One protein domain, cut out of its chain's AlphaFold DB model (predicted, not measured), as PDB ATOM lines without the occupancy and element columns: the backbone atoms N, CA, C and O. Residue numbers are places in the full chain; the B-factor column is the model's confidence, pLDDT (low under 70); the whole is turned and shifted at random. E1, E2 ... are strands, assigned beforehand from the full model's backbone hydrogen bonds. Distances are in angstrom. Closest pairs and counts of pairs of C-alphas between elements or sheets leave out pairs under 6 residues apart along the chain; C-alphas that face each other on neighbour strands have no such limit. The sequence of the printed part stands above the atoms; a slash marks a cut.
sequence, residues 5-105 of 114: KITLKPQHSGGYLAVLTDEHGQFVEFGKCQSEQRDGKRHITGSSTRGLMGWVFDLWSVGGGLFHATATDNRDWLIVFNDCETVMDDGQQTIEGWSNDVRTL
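AT A GLANCE: This is residues 5 to 105 of the 114 residues of an uncharacterized protein of Acetobacter orleanensis (UniProt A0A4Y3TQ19). What shape is this? It is a small closed barrel of eight strands, E1 to E8, going round the ring in chain order, with a short ninth strand, E9, beside E7. What makes it up? The printed part has 101 residues, with no named helix and nine named strands, E1 to E9 in order: all strand. E1 to E8 are a meander, each strand the antiparallel neighbour of the one before. How large is it? It is compact, with a radius of gyration of the C-alphas of 12.7 A, and spans 33 by 29 by 23 A.

HOW THE PARTS SIT: Where does the ring close? E8, residues 92 to 99, is the antiparallel neighbour of E1, residues 5 to 10, with N 8 and O 95 within hydrogen-bond range at 2.8 A. On the other side of E1 is E2, residues 16 to 22, its hairpin partner, with N 7 and O 19 at 2.9 A. Which strands bend? E3, residues 27 to 38, bends by 70 degrees at residue 35; it forms hairpins with E2, N 30 and O 18 at 2.8 A, and with E4, residues 41 to 47, N 36 and O 43 at 2.9 A. E7, residues 77 to 89, bends by 78 degrees at residue 86; it forms hairpins with E6, residues 66 to 72, N 81 and O 69 at 2.8 A, and with E8, N 87 and O 94 at 2.8 A. What completes the sheet? E5, residues 56 to 63, forms hairpins with E4, N 57 and O 46 at 2.8 A, and E6, N 60 and O 68 at 2.9 A. E9, residues 102 to 104, is antiparallel to E7, N 103 and O 78 at 2.8 A.

IN THESE COORDINATES: Where are the ends? E1 begins at C-alpha 5 (20.847, 42.677, 346.396), and E9 ends at C-alpha 104 (19.995, 44.850, 364.498). Which strands are longest? E7 is 28.9 A and E3 26.9 A from first to last C-alpha.

THE WHOLE: How far does it reach? The two C-alphas farthest apart, those of Gly 91 and Leu 105, are 37.6 A apart. Is it whole and confident? The printed part has no cut and no long link, and no printed residue is under 70 in pLDDT.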
ATOM      1  N   LYS A   5      19.764  42.830 347.362       97.44
ATOM      2  CA  LYS A   5      20.847  42.677 346.396       97.44
ATOM      3  C   LYS A   5      21.882  43.767 346.629       97.44
ATOM      4  O   LYS A   5      21.514  44.932 346.745       97.44
ATOM      5  N   ILE A   6      23.159  43.411 346.633       97.94
ATOM      6  CA  ILE A   6      24.265  44.362 346.521       97.94
ATOM      7  C   ILE A   6      24.968  44.143 345.188       97.94
ATOM      8  O   ILE A   6      25.224  43.007 344.790       97.94
ATOM      9  N   THR A   7      25.266  45.231 344.488       97.75
ATOM     10  CA  THR A   7      26.095  45.210 343.278       97.75
ATOM     11  C   THR A   7      27.267  46.156 343.454       97.75
ATOM     12  O   THR A   7      27.099  47.211 344.058       97.75
ATOM     13  N   LEU A   8      28.436  45.796 342.932       98.06
ATOM     14  CA  LEU A   8      29.619  46.648 342.882       98.06
ATOM     15  C   LEU A   8      30.155  46.687 341.452       98.06
ATOM     16  O   LEU A   8      30.492  45.646 340.881       98.06
ATOM     17  N   LYS A   9      30.276  47.890 340.889       96.31
ATOM     18  CA  LYS A   9      30.779  48.112 339.529       96.31
ATOM     19  C   LYS A   9      31.983  49.054 339.543       96.31
ATOM     20  O   LYS A   9      31.917  50.093 340.203       96.31
ATOM     21  N   PRO A  10      33.074  48.749 338.818       94.56
ATOM     22  CA  PRO A  10      34.150  49.714 338.626       94.56
ATOM     23  C   PRO A  10      33.649  50.961 337.881       94.56
ATOM     24  O   PRO A  10      32.815  50.863 336.982       94.56
ATOM     25  N   GLN A  11      34.174  52.134 338.227       93.12
ATOM     26  CA  GLN A  11      33.871  53.386 337.527       93.12
ATOM     27  C   GLN A  11      35.048  53.820 336.647       93.12
ATOM     28  O   GLN A  11      36.211  53.668 337.019       93.12
ATOM     29  N   HIS A  12      34.757  54.430 335.494       85.38
ATOM     30  CA  HIS A  12      35.789  54.943 334.581       85.38
ATOM     31  C   HIS A  12      36.673  56.033 335.205       85.38
ATOM     32  O   HIS A  12      37.834  56.170 334.834       85.38
ATOM     33  N   SER A  13      36.143  56.791 336.169       83.38
ATOM     34  CA  SER A  13      36.873  57.817 336.924       83.38
ATOM     35  C   SER A  13      37.862  57.253 337.952       83.38
ATOM     36  O   SER A  13      38.519  58.026 338.646       83.38
ATOM     37  N   GLY A  14      37.947  55.926 338.081       85.06
ATOM     38  CA  GLY A  14      38.562  55.260 339.221       85.06
ATOM     39  C   GLY A  14      37.568  55.082 340.372       85.06
ATOM     40  O   GLY A  14      36.586  55.818 340.486       85.06
ATOM     41  N   GLY A  15      37.826  54.082 341.217       93.38
ATOM     42  CA  GLY A  15      36.922  53.677 342.294       93.38
ATOM     43  C   GLY A  15      35.770  52.790 341.820       93.38
ATOM     44  O   GLY A  15      35.817  52.189 340.740       93.38
ATOM     45  N   TYR A  16      34.749  52.683 342.666       96.94
ATOM     46  CA  TYR A  16      33.626  51.776 342.472       96.94
ATOM     47  C   TYR A  16      32.294  52.432 342.851       96.94
ATOM     48  O   TYR A  16      32.212  53.261 343.758       96.94
ATOM     49  N   LEU A  17      31.238  52.001 342.171       97.25
ATOM     50  CA  LEU A  17      29.848  52.273 342.509       97.25
ATOM     51  C   LEU A  17      29.263  51.021 343.151       97.25
ATOM     52  O   LEU A  17      29.193  49.990 342.480       97.25
ATOM     53  N   ALA A  18      28.817  51.117 344.404       98.19
ATOM     54  CA  ALA A  18      27.990  50.074 345.003       98.19
ATOM     55  C   ALA A  18      26.515  50.497 345.027       98.19
ATOM     56  O   ALA A  18      26.209  51.661 345.293       98.19
ATOM     57  N   VAL A  19      25.601  49.566 344.762       98.19
ATOM     58  CA  VAL A  19      24.152  49.798 344.855       98.19
ATOM     59  C   VAL A  19      23.510  48.658 345.627       98.19
ATOM     60  O   VAL A  19      23.543  47.511 345.178       98.19
ATOM     61  N   LEU A  20      22.938  48.995 346.784       98.19
ATOM     62  CA  LEU A  20      22.070  48.129 347.576       98.19
ATOM     63  C   LEU A  20      20.636  48.331 347.097       98.19
ATOM     64  O   LEU A  20      20.188  49.470 347.007       98.19
ATOM     65  N   THR A  21      19.910  47.257 346.812       97.50
ATOM     66  CA  THR A  21      18.499  47.296 346.411       97.50
ATOM     67  C   THR A  21      17.697  46.289 347.222       97.50
ATOM     68  O   THR A  21      18.179  45.180 347.459       97.50
ATOM     69  N   ASP A  22      16.499  46.667 347.659       95.00
ATOM     70  CA  ASP A  22      15.574  45.779 348.364       95.00
ATOM     71  C   ASP A  22      14.564  45.094 347.418       95.00
ATOM     72  O   ASP A  22      14.552  45.314 346.205       95.00
ATOM     73  N   GLU A  23      13.686  44.259 347.976       93.19
ATOM     74  CA  GLU A  23      12.663  43.516 347.229       93.19
ATOM     75  C   GLU A  23      11.586  44.408 346.591       93.19
ATOM     76  O   GLU A  23      10.862  43.967 345.697       93.19
ATOM     77  N   HIS A  24      11.488  45.666 347.024       93.00
ATOM     78  CA  HIS A  24      10.547  46.660 346.518       93.00
ATOM     79  C   HIS A  24      11.180  47.597 345.478       93.00
ATOM     80  O   HIS A  24      10.495  48.470 344.941       93.00
ATOM     81  N   GLY A  25      12.467  47.418 345.166       92.06
ATOM     82  CA  GLY A  25      13.213  48.268 344.242       92.06
ATOM     83  C   GLY A  25      13.673  49.596 344.852       92.06
ATOM     84  O   GLY A  25      14.144  50.468 344.118       92.06
ATOM     85  N   GLN A  26      13.558  49.775 346.172       94.44
ATOM     86  CA  GLN A  26      14.207  50.893 346.855       94.44
ATOM     87  C   GLN A  26      15.712  50.646 346.887       94.44
ATOM     88  O   GLN A  26      16.162  49.501 346.927       94.44
ATOM     89  N   PHE A  27      16.505  51.718 346.858       96.81
ATOM     90  CA  PHE A  27      17.951  51.584 346.755       96.81
ATOM     91  C   PHE A  27      18.732  52.574 347.616       96.81
ATOM     92  O   PHE A  27      18.280  53.684 347.910       96.81
ATOM     93  N   VAL A  28      19.953  52.164 347.953       97.81
ATOM     94  CA  VAL A  28      21.012  53.006 348.512       97.81
ATOM     95  C   VAL A  28      22.202  52.943 347.569       97.81
ATOM     96  O   VAL A  28      22.655  51.867 347.181       97.81
ATOM     97  N   GLU A  29      22.695  54.109 347.182       98.38
ATOM     98  CA  GLU A  29      23.847  54.250 346.301       98.38
ATOM     99  C   GLU A  29      25.073  54.637 347.120       98.38
ATOM    100  O   GLU A  29      24.999  55.559 347.929       98.38
ATOM    101  N   PHE A  30      26.204  53.989 346.861       98.19
ATOM    102  CA  PHE A  30      27.521  54.316 347.402       98.19
ATOM    103  C   PHE A  30      28.428  54.700 346.226       98.19
ATOM    104  O   PHE A  30      29.200  53.896 345.700       98.19
ATOM    105  N   GLY A  31      28.278  55.934 345.747       96.31
ATOM    106  CA  GLY A  31      28.808  56.374 344.453       96.31
ATOM    107  C   GLY A  31      30.292  56.729 344.414       96.31
ATOM    108  O   GLY A  31      30.773  57.162 343.369       96.31
ATOM    109  N   LYS A  32      31.007  56.611 345.537       94.94
ATOM    110  CA  LYS A  32      32.428  56.978 345.663       94.94
ATOM    111  C   LYS A  32      33.223  55.928 346.438       94.94
ATOM    112  O   LYS A  32      34.049  56.289 347.273       94.94
ATOM    113  N   CYS A  33      32.963  54.643 346.204       97.75
ATOM    114  CA  CYS A  33      33.682  53.596 346.921       97.75
ATOM    115  C   CYS A  33      35.154  53.550 346.493       97.75
ATOM    116  O   CYS A  33      35.467  53.642 345.302       97.75
ATOM    117  N   GLN A  34      36.056  53.394 347.456       96.94
ATOM    118  CA  GLN A  34      37.500  53.366 347.241       96.94
ATOM    119  C   GLN A  34      38.104  52.095 347.813       96.94
ATOM    120  O   GLN A  34      37.574  51.511 348.752       96.94
ATOM    121  N   SER A  35      39.221  51.668 347.225       95.50
ATOM    122  CA  SER A  35      39.959  50.528 347.749       95.50
ATOM    123  C   SER A  35      40.983  50.974 348.784       95.50
ATOM    124  O   SER A  35      41.773  51.881 348.528       95.50
ATOM    125  N   GLU A  36      41.009  50.287 349.920       95.19
ATOM    126  CA  GLU A  36      41.969  50.516 350.996       95.19
ATOM    127  C   GLU A  36      42.498  49.191 351.558       95.19
ATOM    128  O   GLU A  36      41.885  48.136 351.396       95.19
ATOM    129  N   GLN A  37      43.670  49.232 352.194       95.25
ATOM    130  CA  GLN A  37      44.198  48.093 352.947       95.25
ATOM    131  C   GLN A  37      43.790  48.235 354.411       95.25
ATOM    132  O   GLN A  37      44.153  49.219 355.053       95.25
ATOM    133  N   ARG A  38      43.089  47.233 354.943       93.69
ATOM    134  CA  ARG A  38      42.653  47.170 356.341       93.69
ATOM    135  C   ARG A  38      42.815  45.743 356.856       93.69
ATOM    136  O   ARG A  38      42.455  44.797 356.164       93.69
ATOM    137  N   ASP A  39      43.441  45.574 358.018       89.75
ATOM    138  CA  ASP A  39      43.675  44.263 358.653       89.75
ATOM    139  C   ASP A  39      44.315  43.204 357.728       89.75
ATOM    140  O   ASP A  39      43.977  42.021 357.749       89.75
ATOM    141  N   GLY A  40      45.239  43.640 356.864       90.12
ATOM    142  CA  GLY A  40      45.922  42.773 355.896       90.12
ATOM    143  C   GLY A  40      45.065  42.335 354.700       90.12
ATOM    144  O   GLY A  40      45.540  41.561 353.869       90.12
ATOM    145  N   LYS A  41      43.832  42.837 354.583       92.75
ATOM    146  CA  LYS A  41      42.917  42.578 353.471       92.75
ATOM    147  C   LYS A  41      42.670  43.849 352.673       92.75
ATOM    148  O   LYS A  41      42.682  44.958 353.205       92.75
ATOM    149  N   ARG A  42      42.395  43.667 351.382       94.19
ATOM    150  CA  ARG A  42      41.918  44.750 350.529       94.19
ATOM    151  C   ARG A  42      40.415  44.878 350.704       94.19
ATOM    152  O   ARG A  42      39.680  43.951 350.366       94.19
ATOM    153  N   HIS A  43      40.005  46.032 351.199       97.44
ATOM    154  CA  HIS A  43      38.619  46.428 351.342       97.44
ATOM    155  C   HIS A  43      38.239  47.404 350.229       97.44
ATOM    156  O   HIS A  43      39.095  48.111 349.686       97.44
ATOM    157  N   ILE A  44      36.961  47.418 349.867       97.69
ATOM    158  CA  ILE A  44      36.333  48.455 349.055       97.69
ATOM    159  C   ILE A  44      35.226  49.057 349.909       97.69
ATOM    160  O   ILE A  44      34.236  48.386 350.189       97.69
ATOM    161  N   THR A  45      35.406  50.307 350.322       97.69
ATOM    162  CA  THR A  45      34.521  50.984 351.274       97.69
ATOM    163  C   THR A  45      33.949  52.260 350.683       97.69
ATOM    164  O   THR A  45      34.576  52.915 349.849       97.69
ATOM    165  N   GLY A  46      32.740  52.635 351.099       97.31
ATOM    166  CA  GLY A  46      32.126  53.888 350.671       97.31
ATOM    167  C   GLY A  46      30.912  54.271 351.501       97.31
ATOM    168  O   GLY A  46      30.194  53.417 352.011       97.31
ATOM    169  N   SER A  47      30.672  55.573 351.628       97.69
ATOM    170  CA  SER A  47      29.463  56.104 352.263       97.69
ATOM    171  C   SER A  47      28.356  56.328 351.239       97.69
ATOM    172  O   SER A  47      28.619  56.591 350.061       97.69
ATOM    173  N   SER A  48      27.111  56.254 351.702       98.00
ATOM    174  CA  SER A  48      25.924  56.508 350.894       98.00
ATOM    175  C   SER A  48      25.972  57.902 350.263       98.00
ATOM    176  O   SER A  48      26.144  58.899 350.968       98.00
ATOM    177  N   THR A  49      25.767  57.980 348.955       97.38
ATOM    178  CA  THR A  49      25.662  59.216 348.168       97.38
ATOM    179  C   THR A  49      24.228  59.520 347.752       97.38
ATOM    180  O   THR A  49      23.897  60.682 347.525       97.38
ATOM    181  N   ARG A  50      23.360  58.500 347.675       97.06
ATOM    182  CA  ARG A  50      21.930  58.647 347.369       97.06
ATOM    183  C   ARG A  50      21.092  57.580 348.080       97.06
ATOM    184  O   ARG A  50      21.596  56.511 348.409       97.06
ATOM    185  N   GLY A  51      19.807  57.865 348.295       94.50
ATOM    186  CA  GLY A  51      18.898  56.983 349.031       94.50
ATOM    187  C   GLY A  51      18.984  57.256 350.530       94.50
ATOM    188  O   GLY A  51      18.795  58.397 350.954       94.50
ATOM    189  N   LEU A  52      19.282  56.228 351.324       92.06
ATOM    190  CA  LEU A  52      19.420  56.348 352.776       92.06
ATOM    191  C   LEU A  52      20.785  56.934 353.149       92.06
ATOM    192  O   LEU A  52      21.816  56.296 352.958       92.06
ATOM    193  N   MET A  53      20.786  58.161 353.676       93.56
ATOM    194  CA  MET A  53      22.006  58.851 354.106       93.56
ATOM    195  C   MET A  53      22.547  58.277 355.418       93.56
ATOM    196  O   MET A  53      21.779  57.922 356.307       93.56
ATOM    197  N   GLY A  54      23.874  58.250 355.554       93.88
ATOM    198  CA  GLY A  54      24.566  57.752 356.747       93.88
ATOM    199  C   GLY A  54      24.925  56.267 356.686       93.88
ATOM    200  O   GLY A  54      25.608  55.778 357.580       93.88
ATOM    201  N   TRP A  55      24.531  55.573 355.615       97.12
ATOM    202  CA  TRP A  55      24.928  54.191 355.389       97.12
ATOM    203  C   TRP A  55      26.373  54.097 354.902       97.12
ATOM    204  O   TRP A  55      26.877  54.965 354.184       97.12
ATOM    205  N   VAL A  56      27.029  53.002 355.262       97.50
ATOM    206  CA  VAL A  56      28.386  52.640 354.875       97.50
ATOM    207  C   VAL A  56      28.367  51.238 354.289       97.50
ATOM    208  O   VAL A  56      27.747  50.325 354.830       97.50
ATOM    209  N   PHE A  57      29.052  51.100 353.164       98.31
ATOM    210  CA  PHE A  57      29.314  49.853 352.475       98.31
ATOM    211  C   PHE A  57      30.768  49.444 352.687       98.31
ATOM    212  O   PHE A  57      31.666  50.293 352.686       98.31
ATOM    213  N   ASP A  58      30.987  48.143 352.824       98.06
ATOM    214  CA  ASP A  58      32.304  47.530 352.907       98.06
ATOM    215  C   ASP A  58      32.284  46.156 352.234       98.06
ATOM    216  O   ASP A  58      31.336  45.393 352.416       98.06
ATOM    217  N   LEU A  59      33.315  45.843 351.458       98.19
ATOM    218  CA  LEU A  59      33.481  44.570 350.769       98.19
ATOM    219  C   LEU A  59      34.942  44.138 350.778       98.19
ATOM    220  O   LEU A  59      35.833  44.929 350.478       98.19
ATOM    221  N   TRP A  60      35.191  42.858 351.041       97.19
ATOM    222  CA  TRP A  60      36.530  42.272 351.011       97.19
ATOM    223  C   TRP A  60      36.514  40.855 350.446       97.19
ATOM    224  O   TRP A  60      35.519  40.135 350.521       97.19
ATOM    225  N   SER A  61      37.644  40.430 349.880       94.44
ATOM    226  CA  SER A  61      37.785  39.050 349.411       94.44
ATOM    227  C   SER A  61      37.953  38.088 350.587       94.44
ATOM    228  O   SER A  61      38.716  38.351 351.521       94.44
ATOM    229  N   VAL A  62      37.272  36.946 350.509       92.50
ATOM    230  CA  VAL A  62      37.436  35.817 351.441       92.50
ATOM    231  C   VAL A  62      38.235  34.662 350.823       92.50
ATOM    232  O   VAL A  62      38.428  33.631 351.462       92.50
ATOM    233  N   GLY A  63      38.772  34.859 349.613       87.50
ATOM    234  CA  GLY A  63      39.502  33.846 348.847       87.50
ATOM    235  C   GLY A  63      38.600  33.041 347.907       87.50
ATOM    236  O   GLY A  63      37.380  33.154 347.937       87.50
ATOM    237  N   GLY A  64      39.209  32.261 347.008       85.81
ATOM    238  CA  GLY A  64      38.467  31.385 346.087       85.81
ATOM    239  C   GLY A  64      37.584  32.105 345.058       85.81
ATOM    240  O   GLY A  64      36.698  31.481 344.491       85.81
ATOM    241  N   GLY A  65      37.806  33.404 344.820       86.19
ATOM    242  CA  GLY A  65      36.959  34.222 343.941       86.19
ATOM    243  C   GLY A  65      35.671  34.733 344.598       86.19
ATOM    244  O   GLY A  65      34.868  35.369 343.920       86.19
ATOM    245  N   LEU A  66      35.500  34.488 345.901       93.56
ATOM    246  CA  LEU A  66      34.360  34.947 346.685       93.56
ATOM    247  C   LEU A  66      34.693  36.208 347.484       93.56
ATOM    248  O   LEU A  66      35.847  36.484 347.855       93.56
ATOM    249  N   PHE A  67      33.639  36.957 347.774       97.12
ATOM    250  CA  PHE A  67      33.682  38.190 348.538       97.12
ATOM    251  C   PHE A  67      32.641  38.153 349.648       97.12
ATOM    252  O   PHE A  67      31.595  37.526 349.519       97.12
ATOM    253  N   HIS A  68      32.937  38.866 350.723       97.62
ATOM    254  CA  HIS A  68      31.973  39.198 351.756       97.62
ATOM    255  C   HIS A  68      31.705  40.696 351.671       97.62
ATOM    256  O   HIS A  68      32.641  41.471 351.455       97.62
ATOM    257  N   ALA A  69      30.453  41.104 351.857       98.06
ATOM    258  CA  ALA A  69      30.097  42.508 351.964       98.06
ATOM    259  C   ALA A  69      29.166  42.795 353.140       98.06
ATOM    260  O   ALA A  69      28.385  41.948 353.566       98.06
ATOM    261  N   THR A  70      29.215  44.029 353.624       98.00
ATOM    262  CA  THR A  70      28.299  44.554 354.632       98.00
ATOM    263  C   THR A  70      27.771  45.919 354.223       98.00
ATOM    264  O   THR A  70      28.505  46.725 353.649       98.00
ATOM    265  N   ALA A  71      26.515  46.194 354.562       97.62
ATOM    266  CA  ALA A  71      25.927  47.526 354.490       97.62
ATOM    267  C   ALA A  71      25.300  47.867 355.845       97.62
ATOM    268  O   ALA A  71      24.505  47.086 356.365       97.62
ATOM    269  N   THR A  72      25.665  49.003 356.428       96.69
ATOM    270  CA  THR A  72      25.223  49.390 357.774       96.69
ATOM    271  C   THR A  72      25.033  50.892 357.894       96.69
ATOM    272  O   THR A  72      25.744  51.652 357.250       96.69
ATOM    273  N   ASP A  73      24.112  51.339 358.742       93.25
ATOM    274  CA  ASP A  73      23.985  52.748 359.137       93.25
ATOM    275  C   ASP A  73      24.884  53.136 360.329       93.25
ATOM    276  O   ASP A  73      24.834  54.275 360.797       93.25
ATOM    277  N   ASN A  74      25.712  52.199 360.816       87.44
ATOM    278  CA  ASN A  74      26.529  52.306 362.029       87.44
ATOM    279  C   ASN A  74      25.732  52.654 363.298       87.44
ATOM    280  O   ASN A  74      26.301  53.202 364.246       87.44
ATOM    281  N   ARG A  75      24.423  52.387 363.315       86.88
ATOM    282  CA  ARG A  75      23.546  52.696 364.448       86.88
ATOM    283  C   ARG A  75      22.688  51.506 364.812       86.88
ATOM    284  O   ARG A  75      22.904  50.909 365.857       86.88
ATOM    285  N   ASP A  76      21.766  51.163 363.927       88.69
ATOM    286  CA  ASP A  76      20.662  50.263 364.224       88.69
ATOM    287  C   ASP A  76      20.696  49.024 363.328       88.69
ATOM    288  O   ASP A  76      20.246  47.959 363.746       88.69
ATOM    289  N   TRP A  77      21.248  49.122 362.114       92.81
ATOM    290  CA  TRP A  77      21.072  48.102 361.080       92.81
ATOM    291  C   TRP A  77      22.385  47.643 360.454       92.81
ATOM    292  O   TRP A  77      23.269  48.438 360.131       92.81
ATOM    293  N   LEU A  78      22.478  46.336 360.210       96.00
ATOM    294  CA  LEU A  78      23.545  45.686 359.459       96.00
ATOM    295  C   LEU A  78      22.952  44.633 358.523       96.00
ATOM    296  O   LEU A  78      22.228  43.741 358.955       96.00
ATOM    297  N   ILE A  79      23.313  44.695 357.247       97.31
ATOM    298  CA  ILE A  79      23.010  43.665 356.254       97.31
ATOM    299  C   ILE A  79      24.312  42.967 355.886       97.31
ATOM    300  O   ILE A  79      25.291  43.634 355.546       97.31
ATOM    301  N   VAL A  80      24.317  41.636 355.945       98.00
ATOM    302  CA  VAL A  80      25.505  40.801 355.714       98.00
ATOM    303  C   VAL A  80      25.345  40.000 354.428       98.00
ATOM    304  O   VAL A  80      24.358  39.289 354.257       98.00
ATOM    305  N   PHE A  81      26.324  40.065 353.534       97.81
ATOM    306  CA  PHE A  81      26.380  39.299 352.290       97.81
ATOM    307  C   PHE A  81      27.588  38.362 352.353       97.81
ATOM    308  O   PHE A  81      28.721  38.799 352.168       97.81
ATOM    309  N   ASN A  82      27.354  37.083 352.658       95.25
ATOM    310  CA  ASN A  82      28.439  36.115 352.869       95.25
ATOM    311  C   ASN A  82      29.056  35.605 351.563       95.25
ATOM    312  O   ASN A  82      30.259  35.361 351.523       95.25
ATOM    313  N   ASP A  83      28.231  35.480 350.521       93.75
ATOM    314  CA  ASP A  83      28.584  34.851 349.251       93.75
ATOM    315  C   ASP A  83      28.351  35.845 348.106       93.75
ATOM    316  O   ASP A  83      27.355  35.796 347.383       93.75
ATOM    317  N   CYS A  84      29.249  36.822 347.994       97.44
ATOM    318  CA  CYS A  84      29.305  37.708 346.840       97.44
ATOM    319  C   CYS A  84      30.212  37.101 345.765       97.44
ATOM    320  O   CYS A  84      31.332  36.664 346.043       97.44
ATOM    321  N   GLU A  85      29.755  37.142 344.520       95.88
ATOM    322  CA  GLU A  85      30.406  36.501 343.383       95.88
ATOM    323  C   GLU A  85      30.699  37.506 342.282       95.88
ATOM    324  O   GLU A  85      30.022  38.522 342.127       95.88
ATOM    325  N   THR A  86      31.712  37.202 341.479       95.38
ATOM    326  CA  THR A  86      31.997  37.985 340.284       95.38
ATOM    327  C   THR A  86      31.109  37.540 339.129       95.38
ATOM    328  O   THR A  86      31.129  36.371 338.751       95.38
ATOM    329  N   VAL A  87      30.390  38.477 338.520       94.81
ATOM    330  CA  VAL A  87      29.524  38.236 337.361       94.81
ATOM    331  C   VAL A  87      29.879  39.177 336.212       94.81
ATOM    332  O   VAL A  87      30.474  40.241 336.405       94.81
ATOM    333  N   MET A  88      29.512  38.782 334.995       93.62
ATOM    334  CA  MET A  88      29.617  39.638 333.816       93.62
ATOM    335  C   MET A  88      28.285  40.351 333.596       93.62
ATOM    336  O   MET A  88      27.276  39.696 333.347       93.62
ATOM    337  N   ASP A  89      28.299  41.679 333.655       87.81
ATOM    338  CA  ASP A  89      27.149  42.541 333.383       87.81
ATOM    339  C   ASP A  89      27.518  43.515 332.261       87.81
ATOM    340  O   ASP A  89      28.468  44.283 332.393       87.81
ATOM    341  N   ASP A  90      26.827  43.416 331.124       87.25
ATOM    342  CA  ASP A  90      27.081  44.203 329.904       87.25
ATOM    343  C   ASP A  90      28.568  44.262 329.475       87.25
ATOM    344  O   ASP A  90      29.125  45.300 329.125       87.25
ATOM    345  N   GLY A  91      29.265  43.121 329.562       87.69
ATOM    346  CA  GLY A  91      30.691  43.019 329.223       87.69
ATOM    347  C   GLY A  91      31.649  43.591 330.276       87.69
ATOM    348  O   GLY A  91      32.866  43.499 330.103       87.69
ATOM    349  N   GLN A  92      31.132  44.110 331.390       90.75
ATOM    350  CA  GLN A  92      31.905  44.585 332.529       90.75
ATOM    351  C   GLN A  92      31.869  43.569 333.678       90.75
ATOM    352  O   GLN A  92      30.832  43.007 334.022       90.75
ATOM    353  N   GLN A  93      33.027  43.342 334.298       92.62
ATOM    354  CA  GLN A  93      33.119  42.511 335.493       92.62
ATOM    355  C   GLN A  93      32.566  43.277 336.701       92.62
ATOM    356  O   GLN A  93      33.028  44.377 337.017       92.62
ATOM    357  N   THR A  94      31.579  42.694 337.372       95.31
ATOM    358  CA  THR A  94      30.903  43.263 338.542       95.31
ATOM    359  C   THR A  94      30.870  42.238 339.668       95.31
ATOM    360  O   THR A  94      31.061  41.049 339.425       95.31
ATOM    361  N   ILE A  95      30.671  42.689 340.903       97.12
ATOM    362  CA  ILE A  95      30.431  41.785 342.032       97.12
ATOM    363  C   ILE A  95      28.965  41.892 342.421       97.12
ATOM    364  O   ILE A  95      28.457  43.002 342.584       97.12
ATOM    365  N   GLU A  96      28.298  40.756 342.592       97.38
ATOM    366  CA  GLU A  96      26.916  40.681 343.051       97.38
ATOM    367  C   GLU A  96      26.795  39.811 344.296       97.38
ATOM    368  O   GLU A  96      27.435  38.770 344.408       97.38
ATOM    369  N   GLY A  97      25.948  40.229 345.233       97.19
ATOM    370  CA  GLY A  97      25.571  39.435 346.395       97.19
ATOM    371  C   GLY A  97      24.088  39.552 346.685       97.19
ATOM    372  O   GLY A  97      23.469  40.585 346.431       97.19
ATOM    373  N   TRP A  98      23.534  38.497 347.268       97.06
ATOM    374  CA  TRP A  98      22.136  38.432 347.666       97.06
ATOM    375  C   TRP A  98      22.034  38.036 349.132       97.06
ATOM    376  O   TRP A  98      22.763  37.156 349.584       97.06
ATOM    377  N   SER A  99      21.136  38.670 349.886       96.69
ATOM    378  CA  SER A  99      21.004  38.374 351.310       96.69
ATOM    379  C   SER A  99      19.593  38.554 351.868       96.69
ATOM    380  O   SER A  99      18.808  39.396 351.428       96.69
ATOM    381  N   ASN A 100      19.298  37.734 352.878       95.12
ATOM    382  CA  ASN A 100      18.199  37.899 353.833       95.12
ATOM    383  C   ASN A 100      18.713  38.168 355.258       95.12
ATOM    384  O   ASN A 100      17.905  38.323 356.171       95.12
ATOM    385  N   ASP A 101      20.032  38.166 355.458       95.06
ATOM    386  CA  ASP A 101      20.683  38.324 356.756       95.06
ATOM    387  C   ASP A 101      20.735  39.813 357.117       95.06
ATOM    388  O   ASP A 101      21.691  40.526 356.801       95.06
ATOM    389  N   VAL A 102      19.640  40.278 357.718       92.94
ATOM    390  CA  VAL A 102      19.497  41.616 358.292       92.94
ATOM    391  C   VAL A 102      19.528  41.482 359.805       92.94
ATOM    392  O   VAL A 102      18.759  40.720 360.390       92.94
ATOM    393  N   ARG A 103      20.413  42.243 360.436       93.88
ATOM    394  CA  ARG A 103      20.659  42.220 361.873       93.88
ATOM    395  C   ARG A 103      20.449  43.606 362.450       93.88
ATOM    396  O   ARG A 103      20.764  44.608 361.806       93.88
ATOM    397  N   THR A 104      19.962  43.643 363.680       90.19
ATOM    398  CA  THR A 104      19.995  44.850 364.498       90.19
ATOM    399  C   THR A 104      21.348  44.944 365.182       90.19
ATOM    400  O   THR A 104      21.811  43.965 365.772       90.19
ATOM    401  N   LEU A 105      21.985  46.106 365.099       84.62
ATOM    402  CA  LEU A 105      23.148  46.401 365.920       84.62
ATOM    403  C   LEU A 105      22.641  46.680 367.335       84.62
ATOM    404  O   LEU A 105      21.770  47.525 367.531       84.62
TER     405      LEU A 105